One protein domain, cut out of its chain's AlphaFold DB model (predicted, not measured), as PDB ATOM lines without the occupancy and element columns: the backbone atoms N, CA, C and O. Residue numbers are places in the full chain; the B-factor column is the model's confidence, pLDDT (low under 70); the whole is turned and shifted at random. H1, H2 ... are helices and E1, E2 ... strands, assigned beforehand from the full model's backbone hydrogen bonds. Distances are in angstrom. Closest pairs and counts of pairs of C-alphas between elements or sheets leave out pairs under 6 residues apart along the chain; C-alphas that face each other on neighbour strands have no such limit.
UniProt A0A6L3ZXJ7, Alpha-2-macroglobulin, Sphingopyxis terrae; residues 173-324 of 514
ATOM      1  N   VAL A 173      77.676 -42.507 -14.197       92.12
ATOM      2  CA  VAL A 173      77.755 -43.528 -13.148       92.12
ATOM      3  C   VAL A 173      79.239 -43.762 -12.932       92.12
ATOM      4  O   VAL A 173      79.945 -44.082 -13.890       92.12
ATOM      5  N   LYS A 174      79.735 -43.530 -11.720       93.00
ATOM      6  CA  LYS A 174      81.165 -43.631 -11.427       93.00
ATOM      7  C   LYS A 174      81.414 -44.132 -10.008       93.00
ATOM      8  O   LYS A 174      80.924 -43.536  -9.049       93.00
ATOM      9  N   PHE A 175      82.240 -45.167  -9.896       95.69
ATOM     10  CA  PHE A 175      82.893 -45.569  -8.651       95.69
ATOM     11  C   PHE A 175      84.201 -44.792  -8.451       95.69
ATOM     12  O   PHE A 175      84.745 -44.213  -9.395       95.69
ATOM     13  N   ALA A 176      84.692 -44.737  -7.213       93.62
ATOM     14  CA  ALA A 176      85.930 -44.022  -6.899       93.62
ATOM     15  C   ALA A 176      87.163 -44.674  -7.551       93.62
ATOM     16  O   ALA A 176      88.043 -43.954  -8.021       93.62
ATOM     17  N   ALA A 177      87.179 -46.008  -7.609       94.56
ATOM     18  CA  ALA A 177      88.239 -46.836  -8.170       94.56
ATOM     19  C   ALA A 177      87.675 -48.197  -8.627       94.56
ATOM     20  O   ALA A 177      86.518 -48.526  -8.340       94.56
ATOM     21  N   ASP A 178      88.503 -48.988  -9.307       95.12
ATOM     22  CA  ASP A 178      88.160 -50.350  -9.736       95.12
ATOM     23  C   ASP A 178      88.160 -51.342  -8.563       95.12
ATOM     24  O   ASP A 178      87.439 -52.334  -8.600       95.12
ATOM     25  N   PHE A 179      88.908 -51.046  -7.496       96.56
ATOM     26  CA  PHE A 179      88.915 -51.796  -6.242       96.56
ATOM     27  C   PHE A 179      89.025 -50.860  -5.029       96.56
ATOM     28  O   PHE A 179      89.675 -49.815  -5.100       96.56
ATOM     29  N   GLY A 180      88.427 -51.246  -3.900       95.56
ATOM     30  CA  GLY A 180      88.627 -50.582  -2.613       95.56
ATOM     31  C   GLY A 180      88.335 -51.484  -1.414       95.56
ATOM     32  O   GLY A 180      87.643 -52.494  -1.524       95.56
ATOM     33  N   ILE A 181      88.851 -51.103  -0.247       96.00
ATOM     34  CA  ILE A 181      88.554 -51.758   1.031       96.00
ATOM     35  C   ILE A 181      87.507 -50.920   1.769       96.00
ATOM     36  O   ILE A 181      87.625 -49.698   1.835       96.00
ATOM     37  N   LEU A 182      86.479 -51.577   2.301       96.69
ATOM     38  CA  LEU A 182      85.396 -50.967   3.063       96.69
ATOM     39  C   LEU A 182      85.388 -51.542   4.478       96.69
ATOM     40  O   LEU A 182      85.387 -52.761   4.665       96.69
ATOM     41  N   GLU A 183      85.341 -50.665   5.476       93.38
ATOM     42  CA  GLU A 183      85.288 -51.074   6.875       93.38
ATOM     43  C   GLU A 183      83.966 -51.785   7.178       93.38
ATOM     44  O   GLU A 183      82.871 -51.234   7.017       93.38
ATOM     45  N   ALA A 184      84.069 -53.034   7.633       93.38
ATOM     46  CA  ALA A 184      82.900 -53.835   7.985       93.38
ATOM     47  C   ALA A 184      82.113 -53.236   9.167       93.38
ATOM     48  O   ALA A 184      80.887 -53.343   9.202       93.38
ATOM     49  N   SER A 185      82.796 -52.582  10.116       89.12
ATOM     50  CA  SER A 185      82.188 -51.918  11.281       89.12
ATOM     51  C   SER A 185      81.299 -50.732  10.905       89.12
ATOM     52  O   SER A 185      80.301 -50.486  11.579       89.12
ATOM     53  N   GLU A 186      81.607 -50.057   9.797       89.88
ATOM     54  CA  GLU A 186      80.857 -48.907   9.274       89.88
ATOM     55  C   GLU A 186      79.752 -49.324   8.282       89.88
ATOM     56  O   GLU A 186      79.154 -48.500   7.588       89.88
ATOM     57  N   GLY A 187      79.456 -50.627   8.202       88.25
ATOM     58  CA  GLY A 187      78.349 -51.176   7.420       88.25
ATOM     59  C   GLY A 187      78.675 -51.519   5.964       88.25
ATOM     60  O   GLY A 187      77.748 -51.824   5.213       88.25
ATOM     61  N   GLY A 188      79.951 -51.478   5.551       93.25
ATOM     62  CA  GLY A 188      80.371 -51.954   4.226       93.25
ATOM     63  C   GLY A 188      79.682 -51.219   3.072       93.25
ATOM     64  O   GLY A 188      79.150 -51.839   2.154       93.25
ATOM     65  N   VAL A 189      79.619 -49.888   3.126       94.81
ATOM     66  CA  VAL A 189      78.865 -49.094   2.145       94.81
ATOM     67  C   VAL A 189      79.764 -48.668   0.986       94.81
ATOM     68  O   VAL A 189      80.667 -47.855   1.156       94.81
ATOM     69  N   LEU A 190      79.482 -49.174  -0.215       96.19
ATOM     70  CA  LEU A 190      80.190 -48.813  -1.442       96.19
ATOM     71  C   LEU A 190      79.588 -47.533  -2.055       96.19
ATOM     72  O   LEU A 190      78.426 -47.557  -2.475       96.19
ATOM     73  N   PRO A 191      80.331 -46.416  -2.154       94.81
ATOM     74  CA  PRO A 191      79.815 -45.192  -2.756       94.81
ATOM     75  C   PRO A 191      79.825 -45.256  -4.289       94.81
ATOM     76  O   PRO A 191      80.844 -45.551  -4.915       94.81
ATOM     77  N   VAL A 192      78.709 -44.870  -4.907       94.06
ATOM     78  CA  VAL A 192      78.610 -44.603  -6.345       94.06
ATOM     79  C   VAL A 192      78.120 -43.183  -6.588       94.06
ATOM     80  O   VAL A 192      77.160 -42.718  -5.980       94.06
ATOM     81  N   THR A 193      78.781 -42.478  -7.499       93.44
ATOM     82  CA  THR A 193      78.356 -41.154  -7.952       93.44
ATOM     83  C   THR A 193      77.483 -41.293  -9.189       93.44
ATOM     84  O   THR A 193      77.904 -41.909 -10.172       93.44
ATOM     85  N   VAL A 194      76.298 -40.684  -9.166       90.12
ATOM     86  CA  VAL A 194      75.354 -40.698 -10.287       90.12
ATOM     87  C   VAL A 194      74.916 -39.287 -10.684       90.12
ATOM     88  O   VAL A 194      74.886 -38.377  -9.858       90.12
ATOM     89  N   ARG A 195      74.619 -39.087 -11.974       87.94
ATOM     90  CA  ARG A 195      73.984 -37.867 -12.504       87.94
ATOM     91  C   ARG A 195      73.298 -38.151 -13.828       87.94
ATOM     92  O   ARG A 195      73.903 -38.775 -14.687       87.94
ATOM     93  N   GLY A 196      72.116 -37.591 -14.044       77.88
ATOM     94  CA  GLY A 196      71.380 -37.657 -15.307       77.88
ATOM     95  C   GLY A 196      71.135 -39.073 -15.838       77.88
ATOM     96  O   GLY A 196      71.040 -39.218 -17.051       77.88
ATOM     97  N   VAL A 197      71.090 -40.092 -14.973       71.62
ATOM     98  CA  VAL A 197      71.017 -41.510 -15.365       71.62
ATOM     99  C   VAL A 197      69.679 -42.123 -15.017       71.62
ATOM    100  O   VAL A 197      69.168 -41.962 -13.910       71.62
ATOM    101  N   GLU A 198      69.135 -42.847 -15.988       71.75
ATOM    102  CA  GLU A 198      67.868 -43.563 -15.910       71.75
ATOM    103  C   GLU A 198      66.717 -42.690 -15.387       71.75
ATOM    104  O   GLU A 198      65.761 -43.183 -14.788       71.75
ATOM    105  N   ALA A 199      66.767 -41.374 -15.635       64.12
ATOM    106  CA  ALA A 199      65.783 -40.420 -15.120       64.12
ATOM    107  C   ALA A 199      64.372 -40.748 -15.635       64.12
ATOM    108  O   ALA A 199      63.375 -40.493 -14.956       64.12
ATOM    109  N   SER A 200      64.290 -41.347 -16.827       60.09
ATOM    110  CA  SER A 200      63.044 -41.836 -17.413       60.09
ATOM    111  C   SER A 200      62.541 -43.144 -16.781       60.09
ATOM    112  O   SER A 200      61.326 -43.344 -16.707       60.09
ATOM    113  N   LEU A 201      63.439 -44.008 -16.287       62.62
ATOM    114  CA  LEU A 201      63.099 -45.225 -15.541       62.62
ATOM    115  C   LEU A 201      62.664 -44.885 -14.115       62.62
ATOM    116  O   LEU A 201      61.597 -45.325 -13.687       62.62
ATOM    117  N   VAL A 202      63.408 -44.023 -13.419       59.50
ATOM    118  CA  VAL A 202      63.096 -43.614 -12.043       59.50
ATOM    119  C   VAL A 202      61.743 -42.896 -11.974       59.50
ATOM    120  O   VAL A 202      60.939 -43.173 -11.085       59.50
ATOM    121  N   GLN A 203      61.408 -42.063 -12.969       56.22
ATOM    122  CA  GLN A 203      60.074 -41.454 -13.103       56.22
ATOM    123  C   GLN A 203      58.935 -42.468 -13.301       56.22
ATOM    124  O   GLN A 203      57.782 -42.156 -13.007       56.22
ATOM    125  N   ARG A 204      59.242 -43.672 -13.794       52.53
ATOM    126  CA  ARG A 204      58.299 -44.787 -13.967       52.53
ATOM    127  C   ARG A 204      58.321 -45.769 -12.788       52.53
ATOM    128  O   ARG A 204      57.704 -46.825 -12.882       52.53
ATOM    129  N   GLY A 205      59.037 -45.453 -11.703       52.34
ATOM    130  CA  GLY A 205      59.241 -46.357 -10.565       52.34
ATOM    131  C   GLY A 205      60.157 -47.549 -10.872       52.34
ATOM    132  O   GLY A 205      60.241 -48.479 -10.072       52.34
ATOM    133  N   LEU A 206      60.834 -47.537 -12.024       52.84
ATOM    134  CA  LEU A 206      61.805 -48.544 -12.435       52.84
ATOM    135  C   LEU A 206      63.181 -48.147 -11.892       52.84
ATOM    136  O   LEU A 206      63.600 -46.996 -11.994       52.84
ATOM    137  N   LYS A 207      63.872 -49.104 -11.279       66.50
ATOM    138  CA  LYS A 207      65.150 -48.875 -10.602       66.50
ATOM    139  C   LYS A 207      66.316 -49.246 -11.517       66.50
ATOM    140  O   LYS A 207      66.155 -50.080 -12.407       66.50
ATOM    141  N   MET A 208      67.479 -48.633 -11.297       73.00
ATOM    142  CA  MET A 208      68.670 -48.922 -12.101       73.00
ATOM    143  C   MET A 208      69.112 -50.375 -11.871       73.00
ATOM    144  O   MET A 208      69.312 -50.744 -10.706       73.00
ATOM    145  N   PRO A 209      69.271 -51.187 -12.935       82.69
ATOM    146  CA  PRO A 209      69.764 -52.549 -12.807       82.69
ATOM    147  C   PRO A 209      71.206 -52.542 -12.307       82.69
ATOM    148  O   PRO A 209      72.106 -52.000 -12.955       82.69
ATOM    149  N   ALA A 210      71.416 -53.160 -11.156       87.06
ATOM    150  CA  ALA A 210      72.733 -53.446 -10.631       87.06
ATOM    151  C   ALA A 210      72.800 -54.919 -10.237       87.06
ATOM    152  O   ALA A 210      71.781 -55.545  -9.953       87.06
ATOM    153  N   ALA A 211      73.995 -55.482 -10.216       90.88
ATOM    154  CA  ALA A 211      74.228 -56.821  -9.710       90.88
ATOM    155  C   ALA A 211      75.436 -56.794  -8.786       90.88
ATOM    156  O   ALA A 211      76.407 -56.082  -9.041       90.88
ATOM    157  N   THR A 212      75.365 -57.577  -7.718       93.06
ATOM    158  CA  THR A 212      76.506 -57.859  -6.857       93.06
ATOM    159  C   THR A 212      76.813 -59.344  -6.871       93.06
ATOM    160  O   THR A 212      75.905 -60.170  -6.971       93.06
ATOM    161  N   LEU A 213      78.091 -59.681  -6.787       94.00
ATOM    162  CA  LEU A 213      78.594 -61.029  -6.611       94.00
ATOM    163  C   LEU A 213      79.503 -61.042  -5.390       94.00
ATOM    164  O   LEU A 213      80.531 -60.368  -5.403       94.00
ATOM    165  N   ARG A 214      79.164 -61.834  -4.373       94.56
ATOM    166  CA  ARG A 214      80.097 -62.156  -3.290       94.56
ATOM    167  C   ARG A 214      80.952 -63.342  -3.719       94.56
ATOM    168  O   ARG A 214      80.431 -64.437  -3.941       94.56
ATOM    169  N   VAL A 215      82.247 -63.110  -3.879       93.06
ATOM    170  CA  VAL A 215      83.223 -64.142  -4.241       93.06
ATOM    171  C   VAL A 215      83.621 -64.895  -2.971       93.06
ATOM    172  O   VAL A 215      83.665 -64.316  -1.885       93.06
ATOM    173  N   GLY A 216      83.880 -66.199  -3.095       89.31
ATOM    174  CA  GLY A 216      84.447 -66.982  -1.996       89.31
ATOM    175  C   GLY A 216      85.849 -66.502  -1.604       89.31
ATOM    176  O   GLY A 216      86.448 -65.660  -2.268       89.31
ATOM    177  N   ASP A 217      86.408 -67.090  -0.552       88.38
ATOM    178  CA  ASP A 217      87.739 -66.755  -0.038       88.38
ATOM    179  C   ASP A 217      88.877 -67.449  -0.819       88.38
ATOM    180  O   ASP A 217      89.919 -67.755  -0.248       88.38
ATOM    181  N   ASP A 218      88.699 -67.735  -2.109       92.88
ATOM    182  CA  ASP A 218      89.732 -68.335  -2.962       92.88
ATOM    183  C   ASP A 218      90.598 -67.242  -3.603       92.88
ATOM    184  O   ASP A 218      90.096 -66.434  -4.386       92.88
ATOM    185  N   ASP A 219      91.900 -67.230  -3.300       95.69
ATOM    186  CA  ASP A 219      92.826 -66.182  -3.763       95.69
ATOM    187  C   ASP A 219      92.878 -66.109  -5.296       95.69
ATOM    188  O   ASP A 219      92.869 -65.023  -5.875       95.69
ATOM    189  N   ALA A 220      92.837 -67.259  -5.975       93.06
ATOM    190  CA  ALA A 220      92.841 -67.315  -7.431       93.06
ATOM    191  C   ALA A 220      91.563 -66.700  -8.030       93.06
ATOM    192  O   ALA A 220      91.615 -65.986  -9.032       93.06
ATOM    193  N   ALA A 221      90.397 -66.959  -7.430       93.88
ATOM    194  CA  ALA A 221      89.138 -66.339  -7.833       93.88
ATOM    195  C   ALA A 221      89.139 -64.827  -7.597       93.88
ATOM    196  O   ALA A 221      88.708 -64.088  -8.481       93.88
ATOM    197  N   VAL A 222      89.644 -64.372  -6.447       95.56
ATOM    198  CA  VAL A 222      89.771 -62.943  -6.134       95.56
ATOM    199  C   VAL A 222      90.693 -62.254  -7.142       95.56
ATOM    200  O   VAL A 222      90.292 -61.256  -7.738       95.56
ATOM    201  N   ALA A 223      91.876 -62.811  -7.411       94.31
ATOM    202  CA  ALA A 223      92.829 -62.245  -8.366       94.31
ATOM    203  C   ALA A 223      92.254 -62.161  -9.793       94.31
ATOM    204  O   ALA A 223      92.348 -61.120 -10.445       94.31
ATOM    205  N   ARG A 224      91.562 -63.216 -10.253       92.69
ATOM    206  CA  ARG A 224      90.852 -63.195 -11.546       92.69
ATOM    207  C   ARG A 224      89.790 -62.101 -11.601       92.69
ATOM    208  O   ARG A 224      89.651 -61.450 -12.633       92.69
ATOM    209  N   TRP A 225      89.031 -61.902 -10.524       94.94
ATOM    210  CA  TRP A 225      88.003 -60.865 -10.485       94.94
ATOM    211  C   TRP A 225      88.578 -59.451 -10.451       94.94
ATOM    212  O   TRP A 225      88.030 -58.591 -11.134       94.94
ATOM    213  N   LEU A 226      89.679 -59.219  -9.730       94.88
ATOM    214  CA  LEU A 226      90.392 -57.937  -9.759       94.88
ATOM    215  C   LEU A 226      90.791 -57.571 -11.193       94.88
ATOM    216  O   LEU A 226      90.371 -56.527 -11.690       94.88
ATOM    217  N   LYS A 227      91.493 -58.478 -11.887       92.62
ATOM    218  CA  LYS A 227      91.899 -58.281 -13.287       92.62
ATOM    219  C   LYS A 227      90.695 -58.057 -14.202       92.62
ATOM    220  O   LYS A 227      90.683 -57.152 -15.025       92.62
ATOM    221  N   ARG A 228      89.641 -58.854 -14.035       93.81
ATOM    222  CA  ARG A 228      88.437 -58.779 -14.867       93.81
ATOM    223  C   ARG A 228      87.660 -57.472 -14.701       93.81
ATOM    224  O   ARG A 228      87.113 -56.974 -15.682       93.81
ATOM    225  N   VAL A 229      87.579 -56.935 -13.484       95.88
ATOM    226  CA  VAL A 229      86.949 -55.631 -13.221       95.88
ATOM    227  C   VAL A 229      87.788 -54.504 -13.816       95.88
ATOM    228  O   VAL A 229      87.229 -53.643 -14.494       95.88
ATOM    229  N   GLU A 230      89.109 -54.550 -13.631       93.69
ATOM    230  CA  GLU A 230      90.042 -53.605 -14.253       93.69
ATOM    231  C   GLU A 230      89.896 -53.618 -15.786       93.69
ATOM    232  O   GLU A 230      89.683 -52.576 -16.409       93.69
ATOM    233  N   ASP A 231      89.910 -54.803 -16.403       92.69
ATOM    234  CA  ASP A 231      89.764 -54.979 -17.852       92.69
ATOM    235  C   ASP A 231      88.409 -54.479 -18.373       92.69
ATOM    236  O   ASP A 231      88.347 -53.857 -19.434       92.69
ATOM    237  N   ALA A 232      87.321 -54.674 -17.620       93.31
ATOM    238  CA  ALA A 232      85.998 -54.166 -17.987       93.31
ATOM    239  C   ALA A 232      85.931 -52.625 -18.022       93.31
ATOM    240  O   ALA A 232      85.115 -52.052 -18.755       93.31
ATOM    241  N   GLY A 233      86.781 -51.952 -17.240       90.62
ATOM    242  CA  GLY A 233      86.911 -50.495 -17.199       90.62
ATOM    243  C   GLY A 233      87.851 -49.910 -18.259       90.62
ATOM    244  O   GLY A 233      87.792 -48.700 -18.517       90.62
ATOM    245  N   LYS A 234      88.694 -50.737 -18.898       93.56
ATOM    246  CA  LYS A 234      89.692 -50.277 -19.873       93.56
ATOM    247  C   LYS A 234      89.042 -49.627 -21.087       93.56
ATOM    248  O   LYS A 234      87.979 -50.011 -21.572       93.56
ATOM    249  N   THR A 235      89.717 -48.591 -21.573       94.12
ATOM    250  CA  THR A 235      89.286 -47.859 -22.759       94.12
ATOM    251  C   THR A 235      89.386 -48.757 -23.989       94.12
ATOM    252  O   THR A 235      90.459 -49.262 -24.298       94.12
ATOM    253  N   ASP A 236      88.276 -48.910 -24.705       95.25
ATOM    254  CA  ASP A 236      88.170 -49.732 -25.911       95.25
ATOM    255  C   ASP A 236      87.680 -48.853 -27.067       95.25
ATOM    256  O   ASP A 236      86.502 -48.493 -27.138       95.25
ATOM    257  N   PHE A 237      88.607 -48.453 -27.939       94.25
ATOM    258  CA  PHE A 237      88.311 -47.806 -29.215       94.25
ATOM    259  C   PHE A 237      88.779 -48.718 -30.342       94.25
ATOM    260  O   PHE A 237      89.912 -49.198 -30.325       94.25
ATOM    261  N   ARG A 238      87.914 -48.926 -31.331       94.56
ATOM    262  CA  ARG A 238      88.173 -49.805 -32.474       94.56
ATOM    263  C   ARG A 238      87.986 -49.035 -33.766       94.56
ATOM    264  O   ARG A 238      87.034 -48.264 -33.881       94.56
ATOM    265  N   ASP A 239      88.873 -49.264 -34.723       94.19
ATOM    266  CA  ASP A 239      88.757 -48.675 -36.050       94.19
ATOM    267  C   ASP A 239      87.893 -49.569 -36.940       94.19
ATOM    268  O   ASP A 239      88.153 -50.761 -37.116       94.19
ATOM    269  N   GLU A 240      86.835 -48.987 -37.490       93.31
ATOM    270  CA  GLU A 240      85.835 -49.672 -38.300       93.31
ATOM    271  C   GLU A 240      85.504 -48.866 -39.554       93.31
ATOM    272  O   GLU A 240      85.669 -47.648 -39.606       93.31
ATOM    273  N   LYS A 241      84.980 -49.542 -40.578       91.94
ATOM    274  CA  LYS A 241      84.469 -48.885 -41.782       91.94
ATOM    275  C   LYS A 241      83.013 -48.489 -41.576       91.94
ATOM    276  O   LYS A 241      82.166 -49.333 -41.292       91.94
ATOM    277  N   ASN A 242      82.696 -47.213 -41.771       87.12
ATOM    278  CA  ASN A 242      81.305 -46.768 -41.788       87.12
ATOM    279  C   ASN A 242      80.574 -47.256 -43.059       87.12
ATOM    280  O   ASN A 242      81.174 -47.808 -43.981       87.12
ATOM    281  N   ALA A 243      79.267 -46.988 -43.159       86.38
ATOM    282  CA  ALA A 243      78.451 -47.371 -44.321       86.38
ATOM    283  C   ALA A 243      78.923 -46.775 -45.671       86.38
ATOM    284  O   ALA A 243      78.448 -47.196 -46.723       86.38
ATOM    285  N   LYS A 244      79.834 -45.795 -45.655       90.31
ATOM    286  CA  LYS A 244      80.442 -45.160 -46.833       90.31
ATOM    287  C   LYS A 244      81.867 -45.658 -47.116       90.31
ATOM    288  O   LYS A 244      82.487 -45.177 -48.057       90.31
ATOM    289  N   GLY A 245      82.384 -46.607 -46.330       89.88
ATOM    290  CA  GLY A 245      83.742 -47.139 -46.472       89.88
ATOM    291  C   GLY A 245      84.844 -46.254 -45.875       89.88
ATOM    292  O   GLY A 245      86.023 -46.480 -46.155       89.88
ATOM    293  N   GLU A 246      84.491 -45.257 -45.063       90.69
ATOM    294  CA  GLU A 246      85.451 -44.383 -44.379       90.69
ATOM    295  C   GLU A 246      85.860 -45.002 -43.039       90.69
ATOM    296  O   GLU A 246      85.012 -45.571 -42.346       90.69
ATOM    297  N   ASP A 247      87.138 -44.879 -42.674       91.69
ATOM    298  CA  ASP A 247      87.632 -45.304 -41.360       91.69
ATOM    299  C   ASP A 247      87.085 -44.386 -40.265       91.69
ATOM    300  O   ASP A 247      87.222 -43.160 -40.326       91.69
ATOM    301  N   ILE A 248      86.455 -44.988 -39.262       89.81
ATOM    302  CA  ILE A 248      85.937 -44.319 -38.077       89.81
ATOM    303  C   ILE A 248      86.432 -45.035 -36.825       89.81
ATOM    304  O   ILE A 248      86.455 -46.259 -36.770       89.81
ATOM    305  N   SER A 249      86.769 -44.264 -35.796       91.56
ATOM    306  CA  SER A 249      87.075 -44.812 -34.476       91.56
ATOM    307  C   SER A 249      85.794 -44.879 -33.640       91.56
ATOM    308  O   SER A 249      85.100 -43.869 -33.463       91.56
ATOM    309  N   VAL A 250      85.454 -46.068 -33.150       92.44
ATOM    310  CA  VAL A 250      84.214 -46.365 -32.426       92.44
ATOM    311  C   VAL A 250      84.539 -46.783 -30.997       92.44
ATOM    312  O   VAL A 250      85.342 -47.676 -30.761       92.44
ATOM    313  N   ASN A 251      83.881 -46.146 -30.028       93.94
ATOM    314  CA  ASN A 251      84.049 -46.455 -28.609       93.94
ATOM    315  C   ASN A 251      83.189 -47.665 -28.193       93.94
ATOM    316  O   ASN A 251      81.961 -47.623 -28.324       93.94
ATOM    317  N   TYR A 252      83.807 -48.710 -27.651       95.06
ATOM    318  CA  TYR A 252      83.190 -49.912 -27.071       95.06
ATOM    319  C   TYR A 252      83.431 -50.045 -25.561       95.06
ATOM    320  O   TYR A 252      83.038 -51.032 -24.947       95.06
ATOM    321  N   THR A 253      84.020 -49.029 -24.932       95.31
ATOM    322  CA  THR A 253      84.324 -49.045 -23.497       95.31
ATOM    323  C   THR A 253      83.078 -49.388 -22.673       95.31
ATOM    324  O   THR A 253      82.077 -48.656 -22.708       95.31
ATOM    325  N   GLY A 254      83.157 -50.479 -21.908       95.00
ATOM    326  CA  GLY A 254      82.079 -50.963 -21.048       95.00
ATOM    327  C   GLY A 254      80.842 -51.472 -21.795       95.00
ATOM    328  O   GLY A 254      79.753 -51.409 -21.236       95.00
ATOM    329  N   THR A 255      80.933 -51.926 -23.052       95.50
ATOM    330  CA  THR A 255      79.775 -52.543 -23.743       95.50
ATOM    331  C   THR A 255      79.529 -53.999 -23.362       95.50
ATOM    332  O   THR A 255      78.455 -54.527 -23.650       95.50
ATOM    333  N   THR A 256      80.501 -54.640 -22.719       94.75
ATOM    334  CA  THR A 256      80.429 -56.033 -22.268       94.75
ATOM    335  C   THR A 256      80.316 -56.057 -20.751       94.75
ATOM    336  O   THR A 256      81.029 -55.321 -20.073       94.75
ATOM    337  N   SER A 257      79.415 -56.884 -20.222       94.44
ATOM    338  CA  SER A 257      79.286 -57.063 -18.774       94.44
ATOM    339  C   SER A 257      80.506 -57.805 -18.228       94.44
ATOM    340  O   SER A 257      80.912 -58.836 -18.764       94.44
ATOM    341  N   ALA A 258      81.043 -57.340 -17.103       93.81
ATOM    342  CA  ALA A 258      82.033 -58.052 -16.311       93.81
ATOM    343  C   ALA A 258      81.491 -59.401 -15.812       93.81
ATOM    344  O   ALA A 258      82.271 -60.288 -15.498       93.81
ATOM    345  N   PHE A 259      80.180 -59.638 -15.791       92.94
ATOM    346  CA  PHE A 259      79.615 -60.951 -15.463       92.94
ATOM    347  C   PHE A 259      79.443 -61.880 -16.674       92.94
ATOM    348  O   PHE A 259      79.137 -63.059 -16.486       92.94
ATOM    349  N   ASP A 260      79.641 -61.397 -17.903       90.88
ATOM    350  CA  ASP A 260      79.389 -62.189 -19.110       90.88
ATOM    351  C   ASP A 260      80.437 -63.294 -19.318       90.88
ATOM    352  O   ASP A 260      81.633 -63.028 -19.420       90.88
ATOM    353  N   GLY A 261      80.010 -64.556 -19.346       84.25
ATOM    354  CA  GLY A 261      80.926 -65.704 -19.384       84.25
ATOM    355  C   GLY A 261      81.753 -65.900 -18.104       84.25
ATOM    356  O   GLY A 261      82.742 -66.631 -18.124       84.25
ATOM    357  N   ALA A 262      81.381 -65.253 -16.991       81.94
ATOM    358  CA  ALA A 262      82.054 -65.455 -15.712       81.94
ATOM    359  C   ALA A 262      81.787 -66.875 -15.154       81.94
ATOM    360  O   ALA A 262      80.672 -67.388 -15.296       81.94
ATOM    361  N   PRO A 263      82.771 -67.518 -14.490       71.38
ATOM    362  CA  PRO A 263      82.570 -68.811 -13.837       71.38
ATOM    363  C   PRO A 263      81.447 -68.748 -12.794       71.38
ATOM    364  O   PRO A 263      81.272 -67.724 -12.136       71.38
ATOM    365  N   ALA A 264      80.741 -69.859 -12.568       63.09
ATOM    366  CA  ALA A 264      79.622 -69.960 -11.617       63.09
ATOM    367  C   ALA A 264      80.025 -69.881 -10.120       63.09
ATOM    368  O   ALA A 264      79.322 -70.405  -9.260       63.09
ATOM    369  N   GLY A 265      81.168 -69.274  -9.794       70.38
ATOM    370  CA  GLY A 265      81.661 -69.139  -8.426       70.38
ATOM    371  C   GLY A 265      81.107 -67.894  -7.733       70.38
ATOM    372  O   GLY A 265      81.254 -66.789  -8.251       70.38
ATOM    373  N   GLY A 266      80.543 -68.077  -6.537       79.81
ATOM    374  CA  GLY A 266      80.042 -67.003  -5.674       79.81
ATOM    375  C   GLY A 266      78.519 -66.846  -5.677       79.81
ATOM    376  O   GLY A 266      77.799 -67.508  -6.423       79.81
ATOM    377  N   GLU A 267      78.023 -65.959  -4.816       82.81
ATOM    378  CA  GLU A 267      76.594 -65.665  -4.682       82.81
ATOM    379  C   GLU A 267      76.240 -64.368  -5.409       82.81
ATOM    380  O   GLU A 267      76.591 -63.274  -4.958       82.81
ATOM    381  N   ARG A 268      75.540 -64.483  -6.544       87.00
ATOM    382  CA  ARG A 268      75.051 -63.326  -7.302       87.00
ATOM    383  C   ARG A 268      73.678 -62.893  -6.801       87.00
ATOM    384  O   ARG A 268      72.779 -63.719  -6.651       87.00
ATOM    385  N   ARG A 269      73.496 -61.590  -6.600       87.31
ATOM    386  CA  ARG A 269      72.220 -60.977  -6.221       87.31
ATOM    387  C   ARG A 269      71.953 -59.767  -7.107       87.31
ATOM    388  O   ARG A 269      72.847 -58.954  -7.345       87.31
ATOM    389  N   ASP A 270      70.717 -59.643  -7.569       87.81
ATOM    390  CA  ASP A 270      70.276 -58.433  -8.251       87.81
ATOM    391  C   ASP A 270      70.043 -57.328  -7.222       87.81
ATOM    392  O   ASP A 270      69.458 -57.534  -6.157       87.81
ATOM    393  N   LEU A 271      70.512 -56.138  -7.562       83.94
ATOM    394  CA  LEU A 271      70.375 -54.929  -6.780       83.94
ATOM    395  C   LEU A 271      69.560 -53.913  -7.562       83.94
ATOM    396  O   LEU A 271      69.539 -53.871  -8.793       83.94
ATOM    397  N   GLN A 272      68.893 -53.052  -6.810       80.00
ATOM    398  CA  GLN A 272      68.122 -51.975  -7.385       80.00
ATOM    399  C   GLN A 272      68.505 -50.657  -6.728       80.00
ATOM    400  O   GLN A 272      68.162 -50.405  -5.570       80.00
ATOM    401  N   LEU A 273      69.194 -49.802  -7.479       79.94
ATOM    402  CA  LEU A 273      69.612 -48.498  -6.978       79.94
ATOM    403  C   LEU A 273      68.471 -47.494  -7.116       79.94
ATOM    404  O   LEU A 273      67.827 -47.402  -8.163       79.94
ATOM    405  N   THR A 274      68.224 -46.752  -6.036       77.94
ATOM    406  CA  THR A 274      67.191 -45.711  -5.970       77.94
ATOM    407  C   THR A 274      67.839 -44.406  -5.511       77.94
ATOM    408  O   THR A 274      67.881 -44.139  -4.311       77.94
ATOM    409  N   PRO A 275      68.397 -43.614  -6.440       78.69
ATOM    410  CA  PRO A 275      69.002 -42.338  -6.093       78.69
ATOM    411  C   PRO A 275      67.946 -41.372  -5.504       78.69
ATOM    412  O   PRO A 275      66.885 -41.205  -6.119       78.69
ATOM    413  N   PRO A 276      68.177 -40.759  -4.324       75.81
ATOM    414  CA  PRO A 276      67.185 -39.917  -3.643       75.81
ATOM    415  C   PRO A 276      66.676 -38.726  -4.470       75.81
ATOM    416  O   PRO A 276      65.493 -38.392  -4.410       75.81
ATOM    417  N   GLY A 277      67.546 -38.105  -5.271       73.69
ATOM    418  CA  GLY A 277      67.232 -37.011  -6.195       73.69
ATOM    419  C   GLY A 277      66.628 -37.472  -7.524       73.69
ATOM    420  O   GLY A 277      66.488 -36.684  -8.466       73.69
ATOM    421  N   GLY A 278      66.281 -38.754  -7.632       70.31
ATOM    422  CA  GLY A 278      65.728 -39.356  -8.833       70.31
ATOM    423  C   GLY A 278      66.733 -39.498  -9.979       70.31
ATOM    424  O   GLY A 278      66.310 -39.587 -11.133       70.31
ATOM    425  N   GLY A 279      68.038 -39.454  -9.691       69.62
ATOM    426  CA  GLY A 279      69.115 -39.641 -10.662       69.62
ATOM    427  C   GLY A 279      69.353 -38.442 -11.575       69.62
ATOM    428  O   GLY A 279      70.135 -38.558 -12.512       69.62
ATOM    429  N   LYS A 280      68.677 -37.303 -11.366       74.69
ATOM    430  CA  LYS A 280      68.780 -36.115 -12.239       74.69
ATOM    431  C   LYS A 280      69.969 -35.232 -11.891       74.69
ATOM    432  O   LYS A 280      70.714 -34.826 -12.780       74.69
ATOM    433  N   GLU A 281      70.116 -34.947 -10.606       77.81
ATOM    434  CA  GLU A 281      71.195 -34.129 -10.070       77.81
ATOM    435  C   GLU A 281      72.446 -34.970  -9.820       77.81
ATOM    436  O   GLU A 281      72.423 -36.197  -9.903       77.81
ATOM    437  N   PHE A 282      73.559 -34.296  -9.548       86.06
ATOM    438  CA  PHE A 282      74.758 -34.966  -9.065       86.06
ATOM    439  C   PHE A 282      74.536 -35.431  -7.624       86.06
ATOM    440  O   PHE A 282      74.316 -34.603  -6.739       86.06
ATOM    441  N   GLU A 283      74.623 -36.735  -7.384       88.00
ATOM    442  CA  GLU A 283      74.425 -37.319  -6.059       88.00
ATOM    443  C   GLU A 283      75.341 -38.523  -5.816       88.00
ATOM    444  O   GLU A 283      75.767 -39.211  -6.746       88.00
ATOM    445  N   VAL A 284      75.654 -38.763  -4.542       91.12
ATOM    446  CA  VAL A 284      76.412 -39.931  -4.087       91.12
ATOM    447  C   VAL A 284      75.440 -40.873  -3.390       91.12
ATOM    448  O   VAL A 284      74.771 -40.486  -2.434       91.12
ATOM    449  N   VAL A 285      75.358 -42.105  -3.884       90.00
ATOM    450  CA  VAL A 285      74.473 -43.157  -3.379       90.00
ATOM    451  C   VAL A 285      75.333 -44.254  -2.762       90.00
ATOM    452  O   VAL A 285      76.316 -44.683  -3.360       90.00
ATOM    453  N   GLY A 286      74.972 -44.709  -1.565       91.31
ATOM    454  CA  GLY A 286      75.616 -45.853  -0.923       91.31
ATOM    455  C   GLY A 286      74.973 -47.171  -1.349       91.31
ATOM    456  O   GLY A 286      73.752 -47.311  -1.285       91.31
ATOM    457  N   ILE A 287      75.788 -48.140  -1.760       92.69
ATOM    458  CA  ILE A 287      75.381 -49.522  -2.021       92.69
ATOM    459  C   ILE A 287      75.775 -50.356  -0.795       92.69
ATOM    460  O   ILE A 287      76.970 -50.515  -0.546       92.69
ATOM    461  N   PRO A 288      74.819 -50.866  -0.004       92.00
ATOM    462  CA  PRO A 288      75.143 -51.645   1.183       92.00
ATOM    463  C   PRO A 288      75.654 -53.040   0.796       92.00
ATOM    464  O   PRO A 288      74.933 -53.813   0.163       92.00
ATOM    465  N   LEU A 289      76.876 -53.372   1.211       93.62
ATOM    466  CA  LEU A 289      77.477 -54.700   1.092       93.62
ATOM    467  C   LEU A 289      77.522 -55.326   2.491       93.62
ATOM    468  O   LEU A 289      78.510 -55.240   3.210       93.62
ATOM    469  N   ALA A 290      76.387 -55.887   2.911       82.88
ATOM    470  CA  ALA A 290      76.123 -56.241   4.308       82.88
ATOM    471  C   ALA A 290      76.977 -57.395   4.870       82.88
ATOM    472  O   ALA A 290      77.013 -57.592   6.082       82.88
ATOM    473  N   GLU A 291      77.620 -58.185   4.012       91.56
ATOM    474  CA  GLU A 291      78.412 -59.351   4.408       91.56
ATOM    475  C   GLU A 291      79.907 -59.043   4.265       91.56
ATOM    476  O   GLU A 291      80.314 -58.325   3.357       91.56
ATOM    477  N   LYS A 292      80.745 -59.614   5.139       95.38
ATOM    478  CA  LYS A 292      82.201 -59.549   4.974       95.38
ATOM    479  C   LYS A 292      82.659 -60.351   3.754       95.38
ATOM    480  O   LYS A 292      82.082 -61.392   3.416       95.38
ATOM    481  N   GLY A 293      83.739 -59.900   3.129       95.75
ATOM    482  CA  GLY A 293      84.405 -60.563   2.013       95.75
ATOM    483  C   GLY A 293      84.479 -59.713   0.750       95.75
ATOM    484  O   GLY A 293      84.144 -58.525   0.743       95.75
ATOM    485  N   PHE A 294      84.960 -60.325  -0.328       97.31
ATOM    486  CA  PHE A 294      85.155 -59.656  -1.607       97.31
ATOM    487  C   PHE A 294      83.876 -59.662  -2.446       97.31
ATOM    488  O   PHE A 294      83.265 -60.703  -2.695       97.31
ATOM    489  N   HIS A 295      83.493 -58.481  -2.904       96.88
ATOM    490  CA  HIS A 295      82.291 -58.217  -3.672       96.88
ATOM    491  C   HIS A 295      82.670 -57.610  -5.012       96.88
ATOM    492  O   HIS A 295      83.505 -56.715  -5.076       96.88
ATOM    493  N   VAL A 296      82.004 -58.041  -6.073       97.06
ATOM    494  CA  VAL A 296      82.023 -57.369  -7.375       97.06
ATOM    495  C   VAL A 296      80.661 -56.735  -7.579       97.06
ATOM    496  O   VAL A 296      79.642 -57.380  -7.338       97.06
ATOM    497  N   VAL A 297      80.625 -55.475  -7.995       96.44
ATOM    498  CA  VAL A 297      79.394 -54.725  -8.249       96.44
ATOM    499  C   VAL A 297      79.428 -54.186  -9.667       96.44
ATOM    500  O   VAL A 297      80.399 -53.555 -10.068       96.44
ATOM    501  N   GLU A 298      78.353 -54.401 -10.416       95.50
ATOM    502  CA  GLU A 298      78.167 -53.846 -11.755       95.50
ATOM    503  C   GLU A 298      76.843 -53.097 -11.843       95.50
ATOM    504  O   GLU A 298      75.819 -53.561 -11.339       95.50
ATOM    505  N   ILE A 299      76.855 -51.958 -12.528       94.06
ATOM    506  CA  ILE A 299      75.667 -51.178 -12.868       94.06
ATOM    507  C   ILE A 299      75.531 -51.144 -14.386       94.06
ATOM    508  O   ILE A 299      76.460 -50.740 -15.087       94.06
ATOM    509  N   ALA A 300      74.358 -51.518 -14.891       92.56
ATOM    510  CA  ALA A 300      74.030 -51.461 -16.308       92.56
ATOM    511  C   ALA A 300      73.171 -50.222 -16.602       92.56
ATOM    512  O   ALA A 300      72.102 -50.052 -16.015       92.56
ATOM    513  N   SER A 301      73.609 -49.367 -17.531       91.44
ATOM    514  CA  SER A 301      72.857 -48.169 -17.928       91.44
ATOM    515  C   SER A 301      72.775 -47.994 -19.452       91.44
ATOM    516  O   SER A 301      73.769 -47.653 -20.110       91.44
ATOM    517  N   PRO A 302      71.579 -48.197 -20.034       90.62
ATOM    518  CA  PRO A 302      71.264 -47.799 -21.403       90.62
ATOM    519  C   PRO A 302      71.373 -46.290 -21.656       90.62
ATOM    520  O   PRO A 302      71.851 -45.898 -22.721       90.62
ATOM    521  N   GLU A 303      70.965 -45.430 -20.712       88.44
ATOM    522  CA  GLU A 303      71.061 -43.970 -20.892       88.44
ATOM    523  C   GLU A 303      72.526 -43.505 -20.936       88.44
ATOM    524  O   GLU A 303      72.902 -42.700 -21.796       88.44
ATOM    525  N   LEU A 304      73.381 -44.064 -20.071       91.44
ATOM    526  CA  LEU A 304      74.817 -43.794 -20.075       91.44
ATOM    527  C   LEU A 304      75.469 -44.241 -21.388       91.44
ATOM    528  O   LEU A 304      76.237 -43.484 -21.985       91.44
ATOM    529  N   GLY A 305      75.157 -45.452 -21.858       92.50
ATOM    530  CA  GLY A 305      75.702 -45.964 -23.112       92.50
ATOM    531  C   GLY A 305      75.224 -45.168 -24.327       92.50
ATOM    532  O   GLY A 305      76.049 -44.775 -25.150       92.50
ATOM    533  N   ALA A 306      73.941 -44.802 -24.392       91.00
ATOM    534  CA  ALA A 306      73.408 -43.940 -25.448       91.00
ATOM    535  C   ALA A 306      74.145 -42.595 -25.555       91.00
ATOM    536  O   ALA A 306      74.467 -42.152 -26.661       91.00
ATOM    537  N   ALA A 307      74.442 -41.964 -24.418       90.56
ATOM    538  CA  ALA A 307      75.103 -40.664 -24.387       90.56
ATOM    539  C   ALA A 307      76.615 -40.742 -24.658       90.56
ATOM    540  O   ALA A 307      77.141 -39.947 -25.440       90.56
ATOM    541  N   LEU A 308      77.331 -41.679 -24.026       91.94
ATOM    542  CA  LEU A 308      78.795 -41.748 -24.114       91.94
ATOM    543  C   LEU A 308      79.287 -42.479 -25.367       91.94
ATOM    544  O   LEU A 308      80.321 -42.118 -25.922       91.94
ATOM    545  N   LEU A 309      78.549 -43.488 -25.832       92.56
ATOM    546  CA  LEU A 309      78.945 -44.313 -26.977       92.56
ATOM    547  C   LEU A 309      78.378 -43.795 -28.308       92.56
ATOM    548  O   LEU A 309      78.696 -44.343 -29.365       92.56
ATOM    549  N   GLY A 310      77.517 -42.770 -28.267       90.31
ATOM    550  CA  GLY A 310      76.904 -42.149 -29.448       90.31
ATOM    551  C   GLY A 310      75.925 -43.051 -30.209       90.31
ATOM    552  O   GLY A 310      75.544 -42.732 -31.333       90.31
ATOM    553  N   ARG A 311      75.524 -44.184 -29.618       91.69
ATOM    554  CA  ARG A 311      74.606 -45.175 -30.198       91.69
ATOM    555  C   ARG A 311      73.787 -45.840 -29.102       91.69
ATOM    556  O   ARG A 311      74.236 -45.911 -27.965       91.69
ATOM    557  N   LYS A 312      72.616 -46.381 -29.444       91.81
ATOM    558  CA  LYS A 312      71.776 -47.134 -28.498       91.81
ATOM    559  C   LYS A 312      72.469 -48.438 -28.088       91.81
ATOM    560  O   LYS A 312      72.331 -49.448 -28.765       91.81
ATOM    561  N   ALA A 313      73.214 -48.385 -26.995       93.50
ATOM    562  CA  ALA A 313      73.896 -49.510 -26.379       93.50
ATOM    563  C   ALA A 313      73.860 -49.338 -24.858       93.50
ATOM    564  O   ALA A 313      73.802 -48.211 -24.365       93.50
ATOM    565  N   THR A 314      73.894 -50.445 -24.126       93.31
ATOM    566  CA  THR A 314      74.073 -50.429 -22.671       93.31
ATOM    567  C   THR A 314      75.547 -50.242 -22.356       93.31
ATOM    568  O   THR A 314      76.393 -50.880 -22.983       93.31
ATOM    569  N   ARG A 315      75.851 -49.383 -21.382       94.62
ATOM    570  CA  ARG A 315      77.178 -49.323 -20.773       94.62
ATOM    571  C   ARG A 315      77.130 -49.936 -19.379       94.62
ATOM    572  O   ARG A 315      76.262 -49.575 -18.583       94.62
ATOM    573  N   TYR A 316      78.069 -50.824 -19.106       95.12
ATOM    574  CA  TYR A 316      78.317 -51.437 -17.813       95.12
ATOM    575  C   TYR A 316      79.443 -50.685 -17.108       95.12
ATOM    576  O   TYR A 316      80.425 -50.273 -17.731       95.12
ATOM    577  N   VAL A 317      79.270 -50.456 -15.812       95.94
ATOM    578  CA  VAL A 317      80.280 -49.858 -14.940       95.94
ATOM    579  C   VAL A 317      80.467 -50.811 -13.772       95.94
ATOM    580  O   VAL A 317      79.519 -51.031 -13.019       95.94
ATOM    581  N   ALA A 318      81.660 -51.387 -13.654       96.25
ATOM    582  CA  ALA A 318      81.995 -52.382 -12.645       96.25
ATOM    583  C   ALA A 318      83.014 -51.837 -11.634       96.25
ATOM    584  O   ALA A 318      83.767 -50.916 -11.936       96.25
ATOM    585  N   THR A 319      83.010 -52.400 -10.431       97.75
ATOM    586  CA  THR A 319      84.010 -52.185  -9.380       97.75
ATOM    587  C   THR A 319      84.056 -53.417  -8.478       97.75
ATOM    588  O   THR A 319      83.128 -54.232  -8.474       97.75
ATOM    589  N   ALA A 320      85.113 -53.542  -7.689       97.69
ATOM    590  CA  ALA A 320      85.249 -54.521  -6.633       97.69
ATOM    591  C   ALA A 320      85.427 -53.843  -5.269       97.69
ATOM    592  O   ALA A 320      85.989 -52.756  -5.151       97.69
ATOM    593  N   ALA A 321      84.964 -54.501  -4.213       97.88
ATOM    594  CA  ALA A 321      85.108 -54.023  -2.851       97.88
ATOM    595  C   ALA A 321      85.368 -55.177  -1.886       97.88
ATOM    596  O   ALA A 321      84.690 -56.200  -1.937       97.88
ATOM    597  N   LEU A 322      86.320 -55.004  -0.977       98.12
ATOM    598  CA  LEU A 322      86.562 -55.934   0.119       98.12
ATOM    599  C   LEU A 322      85.985 -55.360   1.411       98.12
ATOM    600  O   LEU A 322      86.493 -54.367   1.921       98.12
ATOM    601  N   VAL A 323      84.939 -55.989   1.942       97.88
ATOM    602  CA  VAL A 323      84.356 -55.623   3.237       97.88
ATOM    603  C   VAL A 323      85.059 -56.433   4.321       97.88
ATOM    604  O   VAL A 323      84.855 -57.642   4.413       97.88
ATOM    605  N   THR A 324      85.909 -55.796   5.121       97.88
ATOM    606  CA  THR A 324      86.749 -56.487   6.115       97.88
ATOM    607  C   THR A 324      87.069 -55.574   7.299       97.88
ATOM    608  O   THR A 324      86.944 -54.353   7.204       97.88
TER     609      THR A 324
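What this domain is: This is residues 173 to 324 of the 514 residues of the protein "Alpha-2-macroglobulin" of Sphingopyxis terrae (UniProt A0A6L3ZXJ7). A strongly twisted five-stranded sheet forms the body, with the long helix H2 packed along one face and a small three-stranded sheet, E1 E3 E8, partly covering the other. The hairpin of E5 and E6 sticks out as an arm that makes the length. The printed part has 152 residues, with three named helices and ten named strands in the order E1 E2 E3 H1 E4 H2 E5 E6 E7 E8 E9 H3 E10. The large sheet, E2 E10 E9 E4 E7, is mixed, and the other two are antiparallel; the class is mixed, helices and strands. The whole is compact, with a radius of gyration of the C-alphas of 16.5 A and spans of 57 by 39 by 23 A.

Where its parts are: In the large sheet, E2 is residues 179 to 183, E10 315 to 324 with 29.4 A, E9 293 to 301 with 26.2 A, E4 208 to 214 with 19.6 A, and E7 267 to 273 with 18.7 A. C-alpha 324 ends E10 at (86.749, -56.487, 6.115). H2 is residues 219 to 233 with 21.5 A, H1 199 to 202, and H3 302 to 308. E1 is residues 173 to 175, beginning at C-alpha 173 (77.755, -43.528, -13.148); E3 is 189 to 195 with 19.1 A, and E8 283 to 288. E5 is residues 237 to 241 and E6 247 to 251.

How they stand to each other: E10 and E9 are antiparallel at 161 degrees, with N 297 and O 319 within hydrogen-bond range at 2.8 A. E9 and E4 are antiparallel, N 213 to O 296 at 2.8 A, as are E4 and E7, N 269 to O 212 at 2.8 A. The edge strand E2 is parallel to E10, N 182 to O 322 at 2.8 A. H2 is on this sheet at a height of 9.1 A, making two layers, a helix on one face of a sheet. It runs along the strands, at 23 degrees to E10 on the local plane, with closest C-alphas Val 229 and Thr 319 at 5.9 A. H3 only grazes the sheet, its Gly 305 and Arg 315 of E10 having C-alphas 4.4 A apart. H1 is only just not on it, with 4 pairs of C-alphas within 10 A. E3 has antiparallel neighbours E1, N 193 to O 174 at 2.8 A, and E8, N 285 to O 192 at 2.8 A. The closest C-alphas of E1 and E10 are Phe 175 and Thr 319, 6.7 A apart. The hairpin E5 and E6 has N 240 and O 248 at 2.8 A; E5 and E10 are apart. Every O i to N i+4 pair is within range in H2 and H3; H1 is too short for one, and its single O i to N i+3 pair is not within range.

The domain as a whole: The C-alphas farthest apart, Ser 185 and Lys 244, are 58.5 A from each other. The printed part has no cut. The link from E6 to E7, 15 residues, is long. Mean pLDDT of the printed part is 88.4; residues 199 to 207, 264 and 279 are under 70.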